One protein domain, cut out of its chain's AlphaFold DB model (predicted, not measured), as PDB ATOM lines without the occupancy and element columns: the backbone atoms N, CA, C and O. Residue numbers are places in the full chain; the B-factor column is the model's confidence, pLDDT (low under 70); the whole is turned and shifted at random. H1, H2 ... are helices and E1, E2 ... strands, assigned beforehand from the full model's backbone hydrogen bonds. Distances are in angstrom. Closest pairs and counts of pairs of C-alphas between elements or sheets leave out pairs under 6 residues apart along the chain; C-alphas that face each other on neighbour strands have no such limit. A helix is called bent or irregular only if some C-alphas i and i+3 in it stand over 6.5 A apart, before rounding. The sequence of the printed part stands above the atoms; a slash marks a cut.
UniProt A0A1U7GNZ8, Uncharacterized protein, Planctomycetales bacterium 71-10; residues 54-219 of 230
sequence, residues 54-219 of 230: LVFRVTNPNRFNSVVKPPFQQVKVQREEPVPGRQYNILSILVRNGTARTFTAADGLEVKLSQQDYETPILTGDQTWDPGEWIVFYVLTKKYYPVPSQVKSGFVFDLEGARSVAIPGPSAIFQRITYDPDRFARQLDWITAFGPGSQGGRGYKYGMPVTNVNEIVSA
ATOM      1  N   LEU A  54     165.993 118.054 166.199       87.88
ATOM      2  CA  LEU A  54     165.174 116.975 166.735       87.88
ATOM      3  C   LEU A  54     166.015 116.110 167.668       87.88
ATOM      4  O   LEU A  54     167.183 115.833 167.390       87.88
ATOM      5  N   VAL A  55     165.398 115.654 168.754       87.56
ATOM      6  CA  VAL A  55     165.982 114.695 169.688       87.56
ATOM      7  C   VAL A  55     165.601 113.283 169.254       87.56
ATOM      8  O   VAL A  55     164.422 112.926 169.250       87.56
ATOM      9  N   PHE A  56     166.600 112.465 168.931       81.00
ATOM     10  CA  PHE A  56     166.419 111.054 168.583       81.00
ATOM     11  C   PHE A  56     167.054 110.153 169.631       81.00
ATOM     12  O   PHE A  56     168.141 110.449 170.132       81.00
ATOM     13  N   ARG A  57     166.431 109.004 169.915       79.12
ATOM     14  CA  ARG A  57     167.074 107.976 170.733       79.12
ATOM     15  C   ARG A  57     168.263 107.396 169.978       79.12
ATOM     16  O   ARG A  57     168.182 107.061 168.797       79.12
ATOM     17  N   VAL A  58     169.361 107.194 170.692       75.19
ATOM     18  CA  VAL A  58     170.503 106.449 170.166       75.19
ATOM     19  C   VAL A  58     170.210 104.953 170.296       75.19
ATOM     20  O   VAL A  58     170.250 104.390 171.387       75.19
ATOM     21  N   THR A  59     169.883 104.311 169.177       64.88
ATOM     22  CA  THR A  59     169.574 102.870 169.072       64.88
ATOM     23  C   THR A  59     170.804 102.038 168.708       64.88
ATOM     24  O   THR A  59     170.961 100.935 169.222       64.88
ATOM     25  N   ASN A  60     171.694 102.599 167.877       62.50
ATOM     26  CA  ASN A  60     172.953 101.999 167.435       62.50
ATOM     27  C   ASN A  60     174.155 102.816 167.925       62.50
ATOM     28  O   ASN A  60     174.581 103.788 167.292       62.50
ATOM     29  N   PRO A  61     174.704 102.448 169.078       62.50
ATOM     30  CA  PRO A  61     175.868 103.113 169.634       62.50
ATOM     31  C   PRO A  61     177.162 102.819 168.854       62.50
ATOM     32  O   PRO A  61     177.439 101.713 168.403       62.50
ATOM     33  N   ASN A  62     177.962 103.862 168.711       64.06
ATOM     34  CA  ASN A  62     179.261 103.983 168.083       64.06
ATOM     35  C   ASN A  62     180.283 104.512 169.111       64.06
ATOM     36  O   ASN A  62     179.955 104.818 170.257       64.06
ATOM     37  N   ARG A  63     181.548 104.684 168.716       57.97
ATOM     38  CA  ARG A  63     182.610 105.183 169.618       57.97
ATOM     39  C   ARG A  63     182.343 106.561 170.253       57.97
ATOM     40  O   ARG A  63     182.970 106.886 171.251       57.97
ATOM     41  N   PHE A  64     181.451 107.364 169.676       62.44
ATOM     42  CA  PHE A  64     181.159 108.735 170.101       62.44
ATOM     43  C   PHE A  64     179.967 108.840 171.063       62.44
ATOM     44  O   PHE A  64     179.868 109.821 171.792       62.44
ATOM     45  N   ASN A  65     179.083 107.841 171.092       63.56
ATOM     46  CA  ASN A  65     177.905 107.797 171.970       63.56
ATOM     47  C   ASN A  65     177.889 106.558 172.907       63.56
ATOM     48  O   ASN A  65     176.973 106.400 173.709       63.56
ATOM     49  N   SER A  66     178.923 105.707 172.842       63.22
ATOM     50  CA  SER A  66     179.151 104.548 173.728       63.22
ATOM     51  C   SER A  66     179.920 104.884 175.010       63.22
ATOM     52  O   SER A  66     180.197 104.003 175.826       63.22
ATOM     53  N   VAL A  67     180.286 106.152 175.207       70.81
ATOM     54  CA  VAL A  67     181.024 106.606 176.387       70.81
ATOM     55  C   VAL A  67     180.316 107.818 176.978       70.81
ATOM     56  O   VAL A  67     180.395 108.921 176.450       70.81
ATOM     57  N   VAL A  68     179.641 107.586 178.099       77.31
ATOM     58  CA  VAL A  68     178.959 108.600 178.905       77.31
ATOM     59  C   VAL A  68     179.755 108.756 180.196       77.31
ATOM     60  O   VAL A  68     179.928 107.786 180.935       77.31
ATOM     61  N   LYS A  69     180.300 109.951 180.439       81.88
ATOM     62  CA  LYS A  69     181.171 110.231 181.587       81.88
ATOM     63  C   LYS A  69     180.724 111.507 182.302       81.88
ATOM     64  O   LYS A  69     180.627 112.527 181.631       81.88
ATOM     65  N   PRO A  70     180.490 111.453 183.621       86.50
ATOM     66  CA  PRO A  70     180.179 112.635 184.414       86.50
ATOM     67  C   PRO A  70     181.434 113.502 184.655       86.50
ATOM     68  O   PRO A  70     182.552 112.998 184.480       86.50
ATOM     69  N   PRO A  71     181.281 114.758 185.119       90.94
ATOM     70  CA  PRO A  71     180.017 115.407 185.483       90.94
ATOM     71  C   PRO A  71     179.187 115.833 184.271       90.94
ATOM     72  O   PRO A  71     179.735 116.094 183.202       90.94
ATOM     73  N   PHE A  72     177.868 115.901 184.448       91.44
ATOM     74  CA  PHE A  72     176.956 116.429 183.432       91.44
ATOM     75  C   PHE A  72     176.398 117.775 183.872       91.44
ATOM     76  O   PHE A  72     176.152 117.997 185.058       91.44
ATOM     77  N   GLN A  73     176.096 118.642 182.909       95.56
ATOM     78  CA  GLN A  73     175.126 119.697 183.165       95.56
ATOM     79  C   GLN A  73     173.753 119.056 183.402       95.56
ATOM     80  O   GLN A  73     173.384 118.076 182.749       95.56
ATOM     81  N   GLN A  74     173.003 119.589 184.367       94.62
ATOM     82  CA  GLN A  74     171.737 119.009 184.808       94.62
ATOM     83  C   GLN A  74     170.619 120.041 184.714       94.62
ATOM     84  O   GLN A  74     170.728 121.139 185.254       94.62
ATOM     85  N   VAL A  75     169.523 119.657 184.066       95.31
ATOM     86  CA  VAL A  75     168.323 120.477 183.902       95.31
ATOM     87  C   VAL A  75     167.165 119.798 184.620       95.31
ATOM     88  O   VAL A  75     166.733 118.694 184.273       95.31
ATOM     89  N   LYS A  76     166.652 120.480 185.645       93.31
ATOM     90  CA  LYS A  76     165.485 120.046 186.409       93.31
ATOM     91  C   LYS A  76     164.212 120.511 185.706       93.31
ATOM     92  O   LYS A  76     163.884 121.688 185.747       93.31
ATOM     93  N   VAL A  77     163.458 119.583 185.122       91.19
ATOM     94  CA  VAL A  77     162.234 119.882 184.350       91.19
ATOM     95  C   VAL A  77     160.997 119.842 185.262       91.19
ATOM     96  O   VAL A  77     160.013 119.135 185.034       91.19
ATOM     97  N   GLN A  78     161.087 120.553 186.386       87.06
ATOM     98  CA  GLN A  78     159.994 120.734 187.340       87.06
ATOM     99  C   GLN A  78     160.114 122.082 188.059       87.06
ATOM    100  O   GLN A  78     161.209 122.480 188.449       87.06
ATOM    101  N   ARG A  79     158.975 122.746 188.284       84.69
ATOM    102  CA  ARG A  79     158.872 123.986 189.075       84.69
ATOM    103  C   ARG A  79     158.971 123.750 190.574       84.69
ATOM    104  O   ARG A  79     159.601 124.526 191.279       84.69
ATOM    105  N   GLU A  80     158.301 122.714 191.067       85.06
ATOM    106  CA  GLU A  80     158.279 122.445 192.502       85.06
ATOM    107  C   GLU A  80     159.649 121.967 192.966       85.06
ATOM    108  O   GLU A  80     160.212 121.010 192.425       85.06
ATOM    109  N   GLU A  81     160.176 122.611 194.001       89.06
ATOM    110  CA  GLU A  81     161.415 122.172 194.616       89.06
ATOM    111  C   GLU A  81     161.193 120.877 195.415       89.06
ATOM    112  O   GLU A  81     160.248 120.771 196.206       89.06
ATOM    113  N   PRO A  82     162.047 119.857 195.233       89.38
ATOM    114  CA  PRO A  82     162.024 118.676 196.082       89.38
ATOM    115  C   PRO A  82     162.366 119.038 197.535       89.38
ATOM    116  O   PRO A  82     163.249 119.846 197.816       89.38
ATOM    117  N   VAL A  83     161.690 118.387 198.481       92.50
ATOM    118  CA  VAL A  83     161.912 118.603 199.914       92.50
ATOM    119  C   VAL A  83     163.046 117.687 200.392       92.50
ATOM    120  O   VAL A  83     162.932 116.466 200.215       92.50
ATOM    121  N   PRO A  84     164.106 118.226 201.025       95.25
ATOM    122  CA  PRO A  84     165.192 117.427 201.594       95.25
ATOM    123  C   PRO A  84     164.701 116.307 202.523       95.25
ATOM    124  O   PRO A  84     163.708 116.447 203.239       95.25
ATOM    125  N   GLY A  85     165.377 115.157 202.483       91.88
ATOM    126  CA  GLY A  85     165.073 113.977 203.299       91.88
ATOM    127  C   GLY A  85     163.850 113.167 202.849       91.88
ATOM    128  O   GLY A  85     163.574 112.104 203.406       91.88
ATOM    129  N   ARG A  86     163.102 113.619 201.834       90.31
ATOM    130  CA  ARG A  86     161.982 112.854 201.266       90.31
ATOM    131  C   ARG A  86     162.461 111.899 200.179       90.31
ATOM    132  O   ARG A  86     163.487 112.114 199.540       90.31
ATOM    133  N   GLN A  87     161.686 110.840 199.962       89.56
ATOM    134  CA  GLN A  87     161.973 109.870 198.913       89.56
ATOM    135  C   GLN A  87     161.297 110.236 197.594       89.56
ATOM    136  O   GLN A  87     160.110 110.571 197.576       89.56
ATOM    137  N   TYR A  88     162.040 110.092 196.501       86.31
ATOM    138  CA  TYR A  88     161.586 110.359 195.141       86.31
ATOM    139  C   TYR A  88     162.075 109.272 194.188       86.31
ATOM    140  O   TYR A  88     163.170 108.742 194.359       86.31
ATOM    141  N   ASN A  89     161.278 108.966 193.172       82.94
ATOM    142  CA  ASN A  89     161.737 108.274 191.977       82.94
ATOM    143  C   ASN A  89     162.324 109.308 191.019       82.94
ATOM    144  O   ASN A  89     161.760 110.394 190.854       82.94
ATOM    145  N   ILE A  90     163.432 108.952 190.385       82.69
ATOM    146  CA  ILE A  90     164.060 109.773 189.356       82.69
ATOM    147  C   ILE A  90     163.533 109.321 187.999       82.69
ATOM    148  O   ILE A  90     163.598 108.139 187.672       82.69
ATOM    149  N   LEU A  91     163.043 110.271 187.211       82.56
ATOM    150  CA  LEU A  91     162.817 110.112 185.784       82.56
ATOM    151  C   LEU A  91     163.864 110.949 185.060       82.56
ATOM    152  O   LEU A  91     163.919 112.153 185.294       82.56
ATOM    153  N   SER A  92     164.688 110.343 184.209       84.62
ATOM    154  CA  SER A  92     165.734 111.087 183.503       84.62
ATOM    155  C   SER A  92     165.988 110.600 182.083       84.62
ATOM    156  O   SER A  92     165.752 109.436 181.742       84.62
ATOM    157  N   ILE A  93     166.501 111.515 181.268       85.38
ATOM    158  CA  ILE A  93     167.133 111.242 179.980       85.38
ATOM    159  C   ILE A  93     168.474 111.958 179.908       85.38
ATOM    160  O   ILE A  93     168.676 113.000 180.525       85.38
ATOM    161  N   LEU A  94     169.373 111.394 179.116       88.25
ATOM    162  CA  LEU A  94     170.629 112.011 178.748       88.25
ATOM    163  C   LEU A  94     170.543 112.390 177.273       88.25
ATOM    164  O   LEU A  94     170.172 111.552 176.446       88.25
ATOM    165  N   VAL A  95     170.868 113.633 176.942       90.19
ATOM    166  CA  VAL A  95     170.874 114.110 175.559       90.19
ATOM    167  C   VAL A  95     172.262 114.624 175.228       90.19
ATOM    168  O   VAL A  95     172.846 115.376 176.002       90.19
ATOM    169  N   ARG A  96     172.791 114.202 174.082       90.69
ATOM    170  CA  ARG A  96     174.027 114.724 173.502       90.69
ATOM    171  C   ARG A  96     173.725 115.843 172.522       90.69
ATOM    172  O   ARG A  96     172.788 115.709 171.732       90.69
ATOM    173  N   ASN A  97     174.572 116.861 172.459       92.06
ATOM    174  CA  ASN A  97     174.621 117.713 171.280       92.06
ATOM    175  C   ASN A  97     175.324 116.945 170.148       92.06
ATOM    176  O   ASN A  97     176.547 116.835 170.121       92.06
ATOM    177  N   GLY A  98     174.555 116.359 169.231       88.06
ATOM    178  CA  GLY A  98     175.083 115.655 168.055       88.06
ATOM    179  C   GLY A  98     175.339 116.564 166.856       88.06
ATOM    180  O   GLY A  98     175.605 116.076 165.758       88.06
ATOM    181  N   THR A  99     175.211 117.878 167.033       88.06
ATOM    182  CA  THR A  99     175.412 118.868 165.977       88.06
ATOM    183  C   THR A  99     176.857 119.371 165.972       88.06
ATOM    184  O   THR A  99     177.642 119.063 166.865       88.06
ATOM    185  N   ALA A 100     177.220 120.159 164.959       89.62
ATOM    186  CA  ALA A 100     178.501 120.869 164.912       89.62
ATOM    187  C   ALA A 100     178.429 122.286 165.520       89.62
ATOM    188  O   ALA A 100     179.405 123.026 165.451       89.62
ATOM    189  N   ARG A 101     177.273 122.682 166.069       92.12
ATOM    190  CA  ARG A 101     177.018 124.015 166.621       92.12
ATOM    191  C   ARG A 101     177.110 123.980 168.144       92.12
ATOM    192  O   ARG A 101     176.575 123.067 168.763       92.12
ATOM    193  N   THR A 102     177.729 124.999 168.729       95.88
ATOM    194  CA  THR A 102     177.589 125.309 170.158       95.88
ATOM    195  C   THR A 102     176.300 126.088 170.374       95.88
ATOM    196  O   THR A 102     176.069 127.087 169.691       95.88
ATOM    197  N   PHE A 103     175.480 125.635 171.320       95.88
ATOM    198  CA  PHE A 103     174.307 126.383 171.765       95.88
ATOM    199  C   PHE A 103     174.620 127.209 173.009       95.88
ATOM    200  O   PHE A 103     175.514 126.871 173.780       95.88
ATOM    201  N   THR A 104     173.868 128.279 173.210       97.00
ATOM    202  CA  THR A 104     173.971 129.229 174.318       97.00
ATOM    203  C   THR A 104     172.576 129.559 174.847       97.00
ATOM    204  O   THR A 104     171.569 129.270 174.197       97.00
ATOM    205  N   ALA A 105     172.487 130.218 176.002       95.19
ATOM    206  CA  ALA A 105     171.203 130.692 176.530       95.19
ATOM    207  C   ALA A 105     170.435 131.614 175.556       95.19
ATOM    208  O   ALA A 105     169.207 131.633 175.570       95.19
ATOM    209  N   ALA A 106     171.138 132.341 174.676       94.31
ATOM    210  CA  ALA A 106     170.525 133.233 173.689       94.31
ATOM    211  C   ALA A 106     169.753 132.490 172.583       94.31
ATOM    212  O   ALA A 106     168.893 133.091 171.942       94.31
ATOM    213  N   ASP A 107     170.021 131.197 172.381       92.88
ATOM    214  CA  ASP A 107     169.291 130.378 171.408       92.88
ATOM    215  C   ASP A 107     167.868 130.032 171.880       92.88
ATOM    216  O   ASP A 107     167.070 129.533 171.090       92.88
ATOM    217  N   GLY A 108     167.539 130.286 173.155       92.00
ATOM    218  CA  GLY A 108     166.178 130.135 173.678       92.00
ATOM    219  C   GLY A 108     165.647 128.702 173.615       92.00
ATOM    220  O   GLY A 108     164.456 128.500 173.408       92.00
ATOM    221  N   LEU A 109     166.526 127.702 173.738       94.25
ATOM    222  CA  LEU A 109     166.128 126.296 173.677       94.25
ATOM    223  C   LEU A 109     165.380 125.883 174.944       94.25
ATOM    224  O   LEU A 109     165.839 126.149 176.061       94.25
ATOM    225  N   GLU A 110     164.284 125.150 174.770       94.69
ATOM    226  CA  GLU A 110     163.368 124.832 175.863       94.69
ATOM    227  C   GLU A 110     162.972 123.356 175.915       94.69
ATOM    228  O   GLU A 110     162.963 122.614 174.926       94.69
ATOM    229  N   VAL A 111     162.628 122.926 177.128       93.62
ATOM    230  CA  VAL A 111     162.140 121.583 177.423       93.62
ATOM    231  C   VAL A 111     160.981 121.637 178.412       93.62
ATOM    232  O   VAL A 111     160.960 122.445 179.340       93.62
ATOM    233  N   LYS A 112     160.021 120.728 178.264       90.94
ATOM    234  CA  LYS A 112     158.962 120.495 179.256       90.94
ATOM    235  C   LYS A 112     158.618 119.026 179.370       90.94
ATOM    236  O   LYS A 112     158.880 118.253 178.450       90.94
ATOM    237  N   LEU A 113     157.967 118.616 180.453       85.81
ATOM    238  CA  LEU A 113     157.206 117.372 180.395       85.81
ATOM    239  C   LEU A 113     155.911 117.614 179.625       85.81
ATOM    240  O   LEU A 113     155.248 118.628 179.798       85.81
ATOM    241  N   SER A 114     155.491 116.652 178.817       79.38
ATOM    242  CA  SER A 114     154.278 116.766 177.991       79.38
ATOM    243  C   SER A 114     152.967 116.973 178.762       79.38
ATOM    244  O   SER A 114     151.968 117.332 178.147       79.38
ATOM    245  N   GLN A 115     152.945 116.742 180.077       76.12
ATOM    246  CA  GLN A 115     151.788 117.028 180.939       76.12
ATOM    247  C   GLN A 115     151.869 118.386 181.649       76.12
ATOM    248  O   GLN A 115     150.970 118.725 182.413       76.12
ATOM    249  N   GLN A 116     152.954 119.130 181.446       78.12
ATOM    250  CA  GLN A 116     153.154 120.459 182.007       78.12
ATOM    251  C   GLN A 116     152.749 121.520 180.982       78.12
ATOM    252  O   GLN A 116     152.910 121.344 179.774       78.12
ATOM    253  N   ASP A 117     152.240 122.635 181.488       83.44
ATOM    254  CA  ASP A 117     151.841 123.830 180.742       83.44
ATOM    255  C   ASP A 117     152.920 124.925 180.759       83.44
ATOM    256  O   ASP A 117     152.663 126.062 180.375       83.44
ATOM    257  N   TYR A 118     154.135 124.587 181.194       84.50
ATOM    258  CA  TYR A 118     155.268 125.502 181.255       84.50
ATOM    259  C   TYR A 118     156.514 124.905 180.621       84.50
ATOM    260  O   TYR A 118     156.729 123.694 180.665       84.50
ATOM    261  N   GLU A 119     157.350 125.786 180.084       90.75
ATOM    262  CA  GLU A 119     158.674 125.482 179.556       90.75
ATOM    263  C   GLU A 119     159.772 125.759 180.586       90.75
ATOM    264  O   GLU A 119     159.621 126.564 181.509       90.75
ATOM    265  N   THR A 120     160.861 125.005 180.465       93.94
ATOM    266  CA  THR A 120     162.092 125.154 181.238       93.94
ATOM    267  C   THR A 120     163.218 125.459 180.252       93.94
ATOM    268  O   THR A 120     163.411 124.668 179.323       93.94
ATOM    269  N   PRO A 121     163.975 126.554 180.434       95.31
ATOM    270  CA  PRO A 121     165.125 126.830 179.584       95.31
ATOM    271  C   PRO A 121     166.182 125.737 179.766       95.31
ATOM    272  O   PRO A 121     166.471 125.318 180.889       95.31
ATOM    273  N   ILE A 122     166.758 125.267 178.661       96.31
ATOM    274  CA  ILE A 122     167.830 124.260 178.693       96.31
ATOM    275  C   ILE A 122     169.139 124.888 179.182       96.31
ATOM    276  O   ILE A 122     169.874 124.268 179.951       96.31
ATOM    277  N   LEU A 123     169.413 126.118 178.741       96.44
ATOM    278  CA  LEU A 123     170.616 126.886 179.051       96.44
ATOM    279  C   LEU A 123     170.224 128.220 179.684       96.44
ATOM    280  O   LEU A 123     169.256 128.856 179.274       96.44
ATOM    281  N   THR A 124     170.987 128.651 180.681       94.88
ATOM    282  CA  THR A 124     170.775 129.909 181.406       94.88
ATOM    283  C   THR A 124     172.093 130.657 181.571       94.88
ATOM    284  O   THR A 124     173.149 130.038 181.665       94.88
ATOM    285  N   GLY A 125     172.039 131.991 181.617       95.44
ATOM    286  CA  GLY A 125     173.230 132.818 181.826       95.44
ATOM    287  C   GLY A 125     174.288 132.620 180.737       95.44
ATOM    288  O   GLY A 125     174.016 132.834 179.559       95.44
ATOM    289  N   ASP A 126     175.486 132.222 181.152       95.88
ATOM    290  CA  ASP A 126     176.663 131.962 180.320       95.88
ATOM    291  C   ASP A 126     176.832 130.481 179.936       95.88
ATOM    292  O   ASP A 126     177.840 130.113 179.335       95.88
ATOM    293  N   GLN A 127     175.852 129.628 180.255       96.62
ATOM    294  CA  GLN A 127     175.909 128.209 179.917       96.62
ATOM    295  C   GLN A 127     175.946 127.992 178.404       96.62
ATOM    296  O   GLN A 127     175.153 128.566 177.646       96.62
ATOM    297  N   THR A 128     176.825 127.084 177.996       97.25
ATOM    298  CA  THR A 128     176.936 126.588 176.631       97.25
ATOM    299  C   THR A 128     176.583 125.110 176.571       97.25
ATOM    300  O   THR A 128     176.608 124.401 177.574       97.25
ATOM    301  N   TRP A 129     176.226 124.646 175.378       96.38
ATOM    302  CA  TRP A 129     176.137 123.227 175.077       96.38
ATOM    303  C   TRP A 129     176.962 122.940 173.834       96.38
ATOM    304  O   TRP A 129     176.501 123.126 172.702       96.38
ATOM    305  N   ASP A 130     178.202 122.516 174.047       95.62
ATOM    306  CA  ASP A 130     179.165 122.334 172.972       95.62
ATOM    307  C   ASP A 130     178.944 121.019 172.205       95.62
ATOM    308  O   ASP A 130     178.356 120.062 172.727       95.62
ATOM    309  N   PRO A 131     179.400 120.932 170.939       92.69
ATOM    310  CA  PRO A 131     179.353 119.702 170.161       92.69
ATOM    311  C   PRO A 131     179.907 118.493 170.920       92.69
ATOM    312  O   PRO A 131     181.063 118.441 171.334       92.69
ATOM    313  N   GLY A 132     179.076 117.463 171.045       87.31
ATOM    314  CA  GLY A 132     179.406 116.205 171.694       87.31
ATOM    315  C   GLY A 132     179.201 116.168 173.208       87.31
ATOM    316  O   GLY A 132     179.286 115.067 173.760       87.31
ATOM    317  N   GLU A 133     178.902 117.297 173.852       91.38
ATOM    318  CA  GLU A 133     178.607 117.362 175.282       91.38
ATOM    319  C   GLU A 133     177.226 116.803 175.623       91.38
ATOM    320  O   GLU A 133     176.322 116.726 174.783       91.38
ATOM    321  N   TRP A 134     177.063 116.421 176.888       91.00
ATOM    322  CA  TRP A 134     175.874 115.751 177.391       91.00
ATOM    323  C   TRP A 134     175.191 116.555 178.494       91.00
ATOM    324  O   TRP A 134     175.842 116.990 179.444       91.00
ATOM    325  N   ILE A 135     173.866 116.645 178.413       95.06
ATOM    326  CA  ILE A 135     173.013 117.222 179.455       95.06
ATOM    327  C   ILE A 135     172.058 116.149 179.976       95.06
ATOM    328  O   ILE A 135     171.446 115.402 179.203       95.06
ATOM    329  N   VAL A 136     171.921 116.072 181.301       92.69
ATOM    330  CA  VAL A 136     170.903 115.255 181.967       92.69
ATOM    331  C   VAL A 136     169.657 116.096 182.198       92.69
ATOM    332  O   VAL A 136     169.701 117.104 182.896       92.69
ATOM    333  N   PHE A 137     168.522 115.632 181.689       92.69
ATOM    334  CA  PHE A 137     167.210 116.204 181.978       92.69
ATOM    335  C   PHE A 137     166.485 115.285 182.940       92.69
ATOM    336  O   PHE A 137     166.415 114.076 182.697       92.69
ATOM    337  N   TYR A 138     165.957 115.827 184.035       89.94
ATOM    338  CA  TYR A 138     165.361 114.995 185.073       89.94
ATOM    339  C   TYR A 138     164.159 115.623 185.770       89.94
ATOM    340  O   TYR A 138     163.991 116.841 185.811       89.94
ATOM    341  N   VAL A 139     163.348 114.748 186.366       88.44
ATOM    342  CA  VAL A 139     162.233 115.066 187.263       88.44
ATOM    343  C   VAL A 139     162.230 114.088 188.436       88.44
ATOM    344  O   VAL A 139     162.530 112.903 188.288       88.44
ATOM    345  N   LEU A 140     161.877 114.590 189.613       86.81
ATOM    346  CA  LEU A 140     161.716 113.860 190.861       86.81
ATOM    347  C   LEU A 140     160.232 113.716 191.187       86.81
ATOM    348  O   LEU A 140     159.530 114.687 191.457       86.81
ATOM    349  N   THR A 141     159.745 112.479 191.221       80.12
ATOM    350  CA  THR A 141     158.329 112.187 191.472       80.12
ATOM    351  C   THR A 141     158.138 111.278 192.675       80.12
ATOM    352  O   THR A 141     158.885 110.329 192.890       80.12
ATOM    353  N   LYS A 142     157.097 111.531 193.473       77.19
ATOM    354  CA  LYS A 142     156.713 110.645 194.586       77.19
ATOM    355  C   LYS A 142     155.899 109.428 194.126       77.19
ATOM    356  O   LYS A 142     155.728 108.486 194.898       77.19
ATOM    357  N   LYS A 143     155.375 109.425 192.893       65.50
ATOM    358  CA  LYS A 143     154.524 108.339 192.371       65.50
ATOM    359  C   LYS A 143     155.386 107.207 191.800       65.50
ATOM    360  O   LYS A 143     156.305 107.464 191.031       65.50
ATOM    361  N   TYR A 144     155.091 105.969 192.210       52.53
ATOM    362  CA  TYR A 144     155.853 104.747 191.890       52.53
ATOM    363  C   TYR A 144     155.511 104.146 190.506       52.53
ATOM    364  O   TYR A 144     156.310 103.404 189.952       52.53
ATOM    365  N   TYR A 145     154.351 104.494 189.936       48.53
ATOM    366  CA  TYR A 145     153.859 104.095 188.604       48.53
ATOM    367  C   TYR A 145     153.071 105.258 187.976       48.53
ATOM    368  O   TYR A 145     152.686 106.184 188.699       48.53
ATOM    369  N   PRO A 146     152.926 105.310 186.642       49.34
ATOM    370  CA  PRO A 146     153.187 106.553 185.951       49.34
ATOM    371  C   PRO A 146     152.071 107.572 186.083       49.34
ATOM    372  O   PRO A 146     150.885 107.266 185.991       49.34
ATOM    373  N   VAL A 147     152.514 108.821 186.217       48.25
ATOM    374  CA  VAL A 147     151.983 109.968 185.474       48.25
ATOM    375  C   VAL A 147     151.181 109.438 184.262       48.25
ATOM    376  O   VAL A 147     151.817 108.784 183.444       48.25
ATOM    377  N   PRO A 148     149.839 109.591 184.174       46.88
ATOM    378  CA  PRO A 148     148.887 108.664 183.511       46.88
ATOM    379  C   PRO A 148     149.125 108.175 182.066       46.88
ATOM    380  O   PRO A 148     148.292 107.477 181.504       46.88
ATOM    381  N   SER A 149     150.239 108.494 181.421       44.91
ATOM    382  CA  SER A 149     150.705 107.819 180.215       44.91
ATOM    383  C   SER A 149     152.211 108.012 180.058       44.91
ATOM    384  O   SER A 149     152.658 109.055 179.608       44.91
ATOM    385  N   GLN A 150     153.026 107.006 180.370       44.47
ATOM    386  CA  GLN A 150     154.477 107.032 180.104       44.47
ATOM    387  C   GLN A 150     154.821 107.226 178.615       44.47
ATOM    388  O   GLN A 150     155.898 107.714 178.296       44.47
ATOM    389  N   VAL A 151     153.879 106.919 177.714       44.75
ATOM    390  CA  VAL A 151     153.980 107.204 176.272       44.75
ATOM    391  C   VAL A 151     153.628 108.665 175.942       44.75
ATOM    392  O   VAL A 151     154.198 109.218 175.011       44.75
ATOM    393  N   LYS A 152     152.765 109.331 176.732       50.75
ATOM    394  CA  LYS A 152     152.479 110.777 176.610       50.75
ATOM    395  C   LYS A 152     153.125 111.619 177.720       50.75
ATOM    396  O   LYS A 152     152.635 112.711 177.976       50.75
ATOM    397  N   SER A 153     154.165 111.137 178.411       60.47
ATOM    398  CA  SER A 153     154.857 111.820 179.535       60.47
ATOM    399  C   SER A 153     156.367 111.888 179.299       60.47
ATOM    400  O   SER A 153     157.160 111.646 180.208       60.47
ATOM    401  N   GLY A 154     156.759 112.119 178.046       78.06
ATOM    402  CA  GLY A 154     158.153 112.319 177.677       78.06
ATOM    403  C   GLY A 154     158.616 113.746 177.951       78.06
ATOM    404  O   GLY A 154     157.823 114.632 178.277       78.06
ATOM    405  N   PHE A 155     159.913 113.954 177.771       87.19
ATOM    406  CA  PHE A 155     160.492 115.283 177.663       87.19
ATOM    407  C   PHE A 155     160.228 115.790 176.247       87.19
ATOM    408  O   PHE A 155     160.657 115.178 175.268       87.19
ATOM    409  N   VAL A 156     159.461 116.865 176.144       89.88
ATOM    410  CA  VAL A 156     159.161 117.565 174.901       89.88
ATOM    411  C   VAL A 156     160.199 118.656 174.737       89.88
ATOM    412  O   VAL A 156     160.321 119.510 175.611       89.88
ATOM    413  N   PHE A 157     160.908 118.615 173.622       90.94
ATOM    414  CA  PHE A 157     161.897 119.608 173.244       90.94
ATOM    415  C   PHE A 157     161.333 120.471 172.128       90.94
ATOM    416  O   PHE A 157     160.810 119.921 171.152       90.94
ATOM    417  N   ASP A 158     161.461 121.784 172.279       87.31
ATOM    418  CA  ASP A 158     161.281 122.751 171.202       87.31
ATOM    419  C   ASP A 158     162.644 123.380 170.906       87.31
ATOM    420  O   ASP A 158     163.216 124.091 171.736       87.31
ATOM    421  N   LEU A 159     163.223 123.004 169.765       88.25
ATOM    422  CA  LEU A 159     164.590 123.358 169.400       88.25
ATOM    423  C   LEU A 159     164.575 124.097 168.066       88.25
ATOM    424  O   LEU A 159     164.647 123.485 166.995       88.25
ATOM    425  N   GLU A 160     164.480 125.423 168.148       85.19
ATOM    426  CA  GLU A 160     164.416 126.331 166.996       85.19
ATOM    427  C   GLU A 160     163.268 125.996 166.021       85.19
ATOM    428  O   GLU A 160     163.454 125.927 164.803       85.19
ATOM    429  N   GLY A 161     162.066 125.759 166.560       76.69
ATOM    430  CA  GLY A 161     160.851 125.520 165.773       76.69
ATOM    431  C   GLY A 161     160.660 124.072 165.318       76.69
ATOM    432  O   GLY A 161     159.717 123.776 164.581       76.69
ATOM    433  N   ALA A 162     161.529 123.158 165.755       84.62
ATOM    434  CA  ALA A 162     161.330 121.725 165.610       84.62
ATOM    435  C   ALA A 162     160.990 121.096 166.960       84.62
ATOM    436  O   ALA A 162     161.745 121.184 167.930       84.62
ATOM    437  N   ARG A 163     159.847 120.405 166.994       84.44
ATOM    438  CA  ARG A 163     159.352 119.727 168.187       84.44
ATOM    439  C   ARG A 163     159.654 118.236 168.134       84.44
ATOM    440  O   ARG A 163     159.359 117.568 167.145       84.44
ATOM    441  N   SER A 164     160.189 117.701 169.226       86.06
ATOM    442  CA  SER A 164     160.434 116.263 169.385       86.06
ATOM    443  C   SER A 164     160.131 115.798 170.805       86.06
ATOM    444  O   SER A 164     160.091 116.595 171.742       86.06
ATOM    445  N   VAL A 165     159.882 114.497 170.968       85.19
ATOM    446  CA  VAL A 165     159.611 113.892 172.277       85.19
ATOM    447  C   VAL A 165     160.634 112.803 172.565       85.19
ATOM    448  O   VAL A 165     160.710 111.801 171.854       85.19
ATOM    449  N   ALA A 166     161.372 112.968 173.658       83.50
ATOM    450  CA  ALA A 166     162.265 111.955 174.193       83.50
ATOM    451  C   ALA A 166     161.590 111.233 175.361       83.50
ATOM    452  O   ALA A 166     161.278 111.813 176.405       83.50
ATOM    453  N   ILE A 167     161.362 109.934 175.183       77.50
ATOM    454  CA  ILE A 167     160.726 109.097 176.197       77.50
ATOM    455  C   ILE A 167     161.821 108.427 177.035       77.50
ATOM    456  O   ILE A 167     162.704 107.775 176.467       77.50
ATOM    457  N   PRO A 168     161.772 108.534 178.370       74.25
ATOM    458  CA  PRO A 168     162.690 107.825 179.249       74.25
ATOM    459  C   PRO A 168     162.597 106.313 179.067       74.25
ATOM    460  O   PRO A 168     161.525 105.739 178.864       74.25
ATOM    461  N   GLY A 169     163.743 105.655 179.148       65.06
ATOM    462  CA  GLY A 169     163.829 104.209 179.080       65.06
ATOM    463  C   GLY A 169     163.260 103.499 180.313       65.06
ATOM    464  O   GLY A 169     163.366 104.046 181.409       65.06
ATOM    465  N   PRO A 170     162.733 102.261 180.197       57.75
ATOM    466  CA  PRO A 170     162.215 101.489 181.336       57.75
ATOM    467  C   PRO A 170     163.220 101.344 182.482       57.75
ATOM    468  O   PRO A 170     162.831 101.308 183.642       57.75
ATOM    469  N   SER A 171     164.516 101.300 182.185       53.41
ATOM    470  CA  SER A 171     165.566 101.130 183.188       53.41
ATOM    471  C   SER A 171     165.997 102.443 183.872       53.41
ATOM    472  O   SER A 171     166.641 102.391 184.916       53.41
ATOM    473  N   ALA A 172     165.580 103.608 183.356       51.41
ATOM    474  CA  ALA A 172     165.776 104.926 183.976       51.41
ATOM    475  C   ALA A 172     164.593 105.374 184.862       51.41
ATOM    476  O   ALA A 172     164.626 106.471 185.406       51.41
ATOM    477  N   ILE A 173     163.547 104.546 184.994       54.91
ATOM    478  CA  ILE A 173     162.261 104.900 185.626       54.91
ATOM    479  C   ILE A 173     162.158 104.447 187.099       54.91
ATOM    480  O   ILE A 173     161.302 104.941 187.832       54.91
ATOM    481  N   PHE A 174     163.016 103.537 187.573       58.66
ATOM    482  CA  PHE A 174     162.783 102.826 188.844       58.66
ATOM    483  C   PHE A 174     163.803 103.085 189.957       58.66
ATOM    484  O   PHE A 174     163.809 102.361 190.953       58.66
ATOM    485  N   GLN A 175     164.661 104.104 189.837       74.12
ATOM    486  CA  GLN A 175     165.596 104.405 190.921       74.12
ATOM    487  C   GLN A 175     164.975 105.375 191.925       74.12
ATOM    488  O   GLN A 175     164.764 106.555 191.639       74.12
ATOM    489  N   ARG A 176     164.679 104.844 193.115       82.25
ATOM    490  CA  ARG A 176     164.187 105.606 194.260       82.25
ATOM    491  C   ARG A 176     165.359 106.060 195.119       82.25
ATOM    492  O   ARG A 176     166.189 105.246 195.516       82.25
ATOM    493  N   ILE A 177     165.406 107.348 195.419       86.94
ATOM    494  CA  ILE A 177     166.437 107.970 196.250       86.94
ATOM    495  C   ILE A 177     165.806 108.707 197.424       86.94
ATOM    496  O   ILE A 177     164.641 109.098 197.364       86.94
ATOM    497  N   THR A 178     166.593 108.938 198.466       91.31
ATOM    498  CA  THR A 178     166.315 109.980 199.457       91.31
ATOM    499  C   THR A 178     166.992 111.252 198.971       91.31
ATOM    500  O   THR A 178     168.198 111.238 198.736       91.31
ATOM    501  N   TYR A 179     166.225 112.320 198.769       92.25
ATOM    502  CA  TYR A 179     166.748 113.563 198.216       92.25
ATOM    503  C   TYR A 179     167.605 114.308 199.244       92.25
ATOM    504  O   TYR A 179     167.127 114.661 200.324       92.25
ATOM    505  N   ASP A 180     168.857 114.550 198.878       95.12
ATOM    506  CA  ASP A 180     169.831 115.357 199.609       95.12
ATOM    507  C   ASP A 180     170.414 116.378 198.615       95.12
ATOM    508  O   ASP A 180     171.155 115.963 197.719       95.12
ATOM    509  N   PRO A 181     170.065 117.676 198.713       94.44
ATOM    510  CA  PRO A 181     170.442 118.674 197.712       94.44
ATOM    511  C   PRO A 181     171.963 118.779 197.513       94.44
ATOM    512  O   PRO A 181     172.412 118.940 196.380       94.44
ATOM    513  N   ASP A 182     172.760 118.572 198.565       96.31
ATOM    514  CA  ASP A 182     174.223 118.738 198.529       96.31
ATOM    515  C   ASP A 182     174.941 117.566 197.838       96.31
ATOM    516  O   ASP A 182     176.120 117.627 197.461       96.31
ATOM    517  N   ARG A 183     174.243 116.437 197.693       94.00
ATOM    518  CA  ARG A 183     174.778 115.209 197.088       94.00
ATOM    519  C   ARG A 183     174.068 114.830 195.806       94.00
ATOM    520  O   ARG A 183     174.621 114.041 195.037       94.00
ATOM    521  N   PHE A 184     172.884 115.383 195.572       92.69
ATOM    522  CA  PHE A 184     171.993 114.938 194.517       92.69
ATOM    523  C   PHE A 184     172.638 115.036 193.136       92.69
ATOM    524  O   PHE A 184     172.570 114.063 192.394       92.69
ATOM    525  N   ALA A 185     173.340 116.128 192.818       93.44
ATOM    526  CA  ALA A 185     173.983 116.276 191.512       93.44
ATOM    527  C   ALA A 185     174.958 115.120 191.216       93.44
ATOM    528  O   ALA A 185     174.818 114.419 190.214       93.44
ATOM    529  N   ARG A 186     175.869 114.819 192.150       92.38
ATOM    530  CA  ARG A 186     176.802 113.683 192.025       92.38
ATOM    531  C   ARG A 186     176.089 112.331 192.016       92.38
ATOM    532  O   ARG A 186     176.526 111.402 191.339       92.38
ATOM    533  N   GLN A 187     175.006 112.198 192.782       90.94
ATOM    534  CA  GLN A 187     174.201 110.980 192.796       90.94
ATOM    535  C   GLN A 187     173.522 110.750 191.440       90.94
ATOM    536  O   GLN A 187     173.543 109.626 190.943       90.94
ATOM    537  N   LEU A 188     172.956 111.792 190.828       89.44
ATOM    538  CA  LEU A 188     172.318 111.730 189.515       89.44
ATOM    539  C   LEU A 188     173.335 111.421 188.411       89.44
ATOM    540  O   LEU A 188     173.066 110.565 187.568       89.44
ATOM    541  N   ASP A 189     174.516 112.035 188.460       89.81
ATOM    542  CA  ASP A 189     175.641 111.721 187.574       89.81
ATOM    543  C   ASP A 189     176.004 110.234 187.636       89.81
ATOM    544  O   ASP A 189     176.109 109.556 186.609       89.81
ATOM    545  N   TRP A 190     176.147 109.699 188.853       86.75
ATOM    546  CA  TRP A 190     176.485 108.293 189.059       86.75
ATOM    547  C   TRP A 190     175.374 107.357 188.580       86.75
ATOM    548  O   TRP A 190     175.653 106.372 187.900       86.75
ATOM    549  N   ILE A 191     174.113 107.661 188.896       83.00
ATOM    550  CA  ILE A 191     172.953 106.877 188.447       83.00
ATOM    551  C   ILE A 191     172.887 106.851 186.924       83.00
ATOM    552  O   ILE A 191     172.675 105.793 186.333       83.00
ATOM    553  N   THR A 192     173.113 107.996 186.288       82.31
ATOM    554  CA  THR A 192     173.071 108.107 184.836       82.31
ATOM    555  C   THR A 192     174.209 107.319 184.206       82.31
ATOM    556  O   THR A 192     173.968 106.478 183.351       82.31
ATOM    557  N   ALA A 193     175.450 107.499 184.656       81.56
ATOM    558  CA  ALA A 193     176.596 106.840 184.037       81.56
ATOM    559  C   ALA A 193     176.728 105.348 184.396       81.56
ATOM    560  O   ALA A 193     177.175 104.551 183.571       81.56
ATOM    561  N   PHE A 194     176.336 104.943 185.606       81.00
ATOM    562  CA  PHE A 194     176.660 103.624 186.168       81.00
ATOM    563  C   PHE A 194     175.466 102.871 186.758       81.00
ATOM    564  O   PHE A 194     175.621 101.721 187.169       81.00
ATOM    565  N   GLY A 195     174.278 103.468 186.806       76.38
ATOM    566  CA  GLY A 195     173.106 102.849 187.413       76.38
ATOM    567  C   GLY A 195     172.579 101.619 186.658       76.38
ATOM    568  O   GLY A 195     173.111 101.218 185.614       76.38
ATOM    569  N   PRO A 196     171.487 101.012 187.157       70.25
ATOM    570  CA  PRO A 196     170.825  99.878 186.508       70.25
ATOM    571  C   PRO A 196     170.392 100.188 185.067       70.25
ATOM    572  O   PRO A 196     170.519  99.333 184.191       70.25
ATOM    573  N   GLY A 197     169.974 101.439 184.817       69.56
ATOM    574  CA  GLY A 197     169.718 102.029 183.495       69.56
ATOM    575  C   GLY A 197     170.813 101.769 182.466       69.56
ATOM    576  O   GLY A 197     170.532 101.486 181.302       69.56
ATOM    577  N   SER A 198     172.047 101.780 182.956       70.62
ATOM    578  CA  SER A 198     173.290 101.808 182.192       70.62
ATOM    579  C   SER A 198     174.097 100.520 182.352       70.62
ATOM    580  O   SER A 198     175.262 100.452 181.956       70.62
ATOM    581  N   GLN A 199     173.487  99.485 182.944       71.75
ATOM    582  CA  GLN A 199     174.082  98.171 183.200       71.75
ATOM    583  C   GLN A 199     175.458  98.257 183.884       71.75
ATOM    584  O   GLN A 199     176.438  97.669 183.417       71.75
ATOM    585  N   GLY A 200     175.569  99.045 184.960       67.19
ATOM    586  CA  GLY A 200     176.847  99.210 185.664       67.19
ATOM    587  C   GLY A 200     177.886 100.014 184.870       67.19
ATOM    588  O   GLY A 200     179.083  99.782 185.016       67.19
ATOM    589  N   GLY A 201     177.443 100.869 183.941       67.88
ATOM    590  CA  GLY A 201     178.292 101.642 183.021       67.88
ATOM    591  C   GLY A 201     178.857 100.847 181.845       67.88
ATOM    592  O   GLY A 201     179.518 101.405 180.971       67.88
ATOM    593  N   ARG A 202     178.574  99.542 181.771       69.75
ATOM    594  CA  ARG A 202     178.953  98.698 180.630       69.75
ATOM    595  C   ARG A 202     177.976  98.812 179.463       69.75
ATOM    596  O   ARG A 202     178.370  98.524 178.336       69.75
ATOM    597  N   GLY A 203     176.740  99.244 179.731       67.38
ATOM    598  CA  GLY A 203     175.681  99.424 178.735       67.38
ATOM    599  C   GLY A 203     176.131 100.266 177.559       67.38
ATOM    600  O   GLY A 203     176.049  99.818 176.419       67.38
ATOM    601  N   TYR A 204     176.702 101.429 177.861       70.44
ATOM    602  CA  TYR A 204     177.188 102.367 176.860       70.44
ATOM    603  C   TYR A 204     178.270 101.744 175.972       70.44
ATOM    604  O   TYR A 204     178.117 101.720 174.753       70.44
ATOM    605  N   LYS A 205     179.314 101.150 176.572       65.12
ATOM    606  CA  LYS A 205     180.477 100.593 175.856       65.12
ATOM    607  C   LYS A 205     180.102  99.504 174.850       65.12
ATOM    608  O   LYS A 205     180.643  99.478 173.750       65.12
ATOM    609  N   TYR A 206     179.237  98.573 175.249       60.97
ATOM    610  CA  TYR A 206     178.840  97.435 174.402       60.97
ATOM    611  C   TYR A 206     177.629  97.723 173.548       60.97
ATOM    612  O   TYR A 206     177.104  96.842 172.873       60.97
ATOM    613  N   GLY A 207     177.173  98.959 173.616       55.62
ATOM    614  CA  GLY A 207     176.093  99.384 172.802       55.62
ATOM    615  C   GLY A 207     174.754  98.738 173.106       55.62
ATOM    616  O   GLY A 207     173.896  98.598 172.237       55.62
ATOM    617  N   MET A 208     174.605  98.296 174.348       55.00
ATOM    618  CA  MET A 208     173.382  97.670 174.803       55.00
ATOM    619  C   MET A 208     172.276  98.729 174.850       55.00
ATOM    620  O   MET A 208     172.590  99.918 174.895       55.00
ATOM    621  N   PRO A 209     170.990  98.339 174.856       53.62
ATOM    622  CA  PRO A 209     169.883  99.290 174.839       53.62
ATOM    623  C   PRO A 209     169.877 100.161 176.106       53.62
ATOM    624  O   PRO A 209     169.213  99.848 177.095       53.62
ATOM    625  N   VAL A 210     170.625 101.265 176.095       64.25
ATOM    626  CA  VAL A 210     170.573 102.289 177.135       64.25
ATOM    627  C   VAL A 210     169.471 103.246 176.718       64.25
ATOM    628  O   VAL A 210     169.634 104.168 175.926       64.25
ATOM    629  N   THR A 211     168.271 102.911 177.167       61.34
ATOM    630  CA  THR A 211     167.007 103.431 176.628       61.34
ATOM    631  C   THR A 211     166.717 104.891 177.001       61.34
ATOM    632  O   THR A 211     165.687 105.431 176.601       61.34
ATOM    633  N   ASN A 212     167.617 105.540 177.740       71.88
ATOM    634  CA  ASN A 212     167.563 106.946 178.135       71.88
ATOM    635  C   ASN A 212     168.590 107.836 177.406       71.88
ATOM    636  O   ASN A 212     168.674 109.012 177.745       71.88
ATOM    637  N   VAL A 213     169.346 107.314 176.430       80.75
ATOM    638  CA  VAL A 213     170.314 108.094 175.634       80.75
ATOM    639  C   VAL A 213     169.664 108.647 174.386       80.75
ATOM    640  O   VAL A 213     169.107 107.902 173.578       80.75
ATOM    641  N   ASN A 214     169.807 109.946 174.195       84.94
ATOM    642  CA  ASN A 214     169.329 110.643 173.020       84.94
ATOM    643  C   ASN A 214     170.407 111.580 172.476       84.94
ATOM    644  O   ASN A 214     171.401 111.872 173.139       84.94
ATOM    645  N   GLU A 215     170.203 112.053 171.259       87.69
ATOM    646  CA  GLU A 215     171.100 112.968 170.570       87.69
ATOM    647  C   GLU A 215     170.272 113.990 169.791       87.69
ATOM    648  O   GLU A 215     169.298 113.626 169.127       87.69
ATOM    649  N   ILE A 216     170.658 115.263 169.887       88.88
ATOM    650  CA  ILE A 216     170.131 116.322 169.030       88.88
ATOM    651  C   ILE A 216     170.812 116.232 167.672       88.88
ATOM    652  O   ILE A 216     172.040 116.231 167.580       88.88
ATOM    653  N   VAL A 217     170.010 116.224 166.614       85.75
ATOM    654  CA  VAL A 217     170.473 116.328 165.227       85.75
ATOM    655  C   VAL A 217     169.658 117.381 164.486       85.75
ATOM    656  O   VAL A 217     168.542 117.714 164.883       85.75
ATOM    657  N   SER A 218     170.194 117.897 163.380       84.31
ATOM    658  CA  SER A 218     169.422 118.787 162.506       84.31
ATOM    659  C   SER A 218     168.146 118.096 162.025       84.31
ATOM    660  O   SER A 218     168.197 116.944 161.593       84.31
ATOM    661  N   ALA A 219     167.025 118.818 162.001       81.19
ATOM    662  CA  ALA A 219     165.768 118.306 161.455       81.19
ATOM    663  C   ALA A 219     165.884 117.902 159.968       81.19
ATOM    664  O   ALA A 219     165.140 117.055 159.481       81.19
TER     665      ALA A 219
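This is residues 54 to 219 of the 230 residues of an uncharacterized protein of Planctomycetales bacterium 71-10 (UniProt A0A1U7GNZ8). A large, strongly twisted sheet of E1, E2, E3, E5, E8 and E9 stands between helix H1 on one face and a small sheet of E4, E6 and E7, partly face to face with it as a sandwich. Long loops surround these parts, and the short H2 lies at the periphery. The printed part has 166 residues, with nine named strands and two named helices in the order E1 to E8, H1, H2, E9. The large sheet is branched and mixed; the small one runs E4, E6, E7, antiparallel. The class is mixed, with 69 residues in named elements, under half; the whole is compact and rounded, with a radius of gyration of the C-alphas of 14.9 A and spans of 41 by 37 by 31 A.

Find C-alpha 54 at (165.174, 116.975, 166.735), where E1 begins, residues 54 to 57. Next come E2, residues 73 to 76, and E3, residues 87 to 97, 31.4 A long. E4 is residues 110 to 113, E5 residues 134 to 141, 22.8 A, E6 155 to 159, E7 162 to 166 and E8 175 to 178. H1, residues 181 to 194, is 20.0 A long from C-alpha 181 at (170.442, 118.674, 197.712) and irregular, C-alphas 182 and 185 being 7.4 A apart. H2 is residues 202 to 205; E9, residues 213 to 218, 17.0 A, ends at C-alpha 218, (169.422, 118.787, 162.506).

Start at E3: E5 lies on one side, antiparallel (N 91 to O 139, 2.9 A), and E8, antiparallel (N 88 to O 177, 2.9 A), and E9, parallel (N 96 to O 214, 2.9 A), on the other side. E2 is parallel to E5, with N 75 and O 136 2.8 A apart, and E1 is antiparallel to E9, with N 56 and O 215 2.9 A apart. In the small sheet E4 and E6 are antiparallel neighbours, with N 112 and O 156 within hydrogen-bond range at 2.9 A, and in the hairpin of E6 and E7, also antiparallel, N 157 and O 164 are within hydrogen-bond range at 2.9 A. The sheets form a sandwich, two sheets face to face, 9.2 A centre to centre where they face each other; the closest C-alphas of E1 and E7, Leu 54 and Ser 164, are 5.5 A apart. H1 is on the large sheet at a height of 5.9 A, over E3 and only just across the strands, at 61 degrees to E3 on the local plane; the closest C-alphas, Leu 94 and Thr 192, are 7.6 A apart. In H1, 8 of 10 O i to N i+4 pairs are within hydrogen-bond range; H2 is too short for such a pair. H2 is on neither sheet, and is close but not clearly touching H1, with C-alphas 194 and 202 7.8 A apart.

The C-alphas of Gly 85 and Ala 219, the two farthest apart, are 42.1 A apart, and the printed part has no cut. The links E1 to E2, E3 to E4, E4 to E5 and E5 to E6 are long. The mean pLDDT of the printed part is 81.0, and 37 residues are under 70, among them residues 59 to 66, 143 to 153 and 205 to 211.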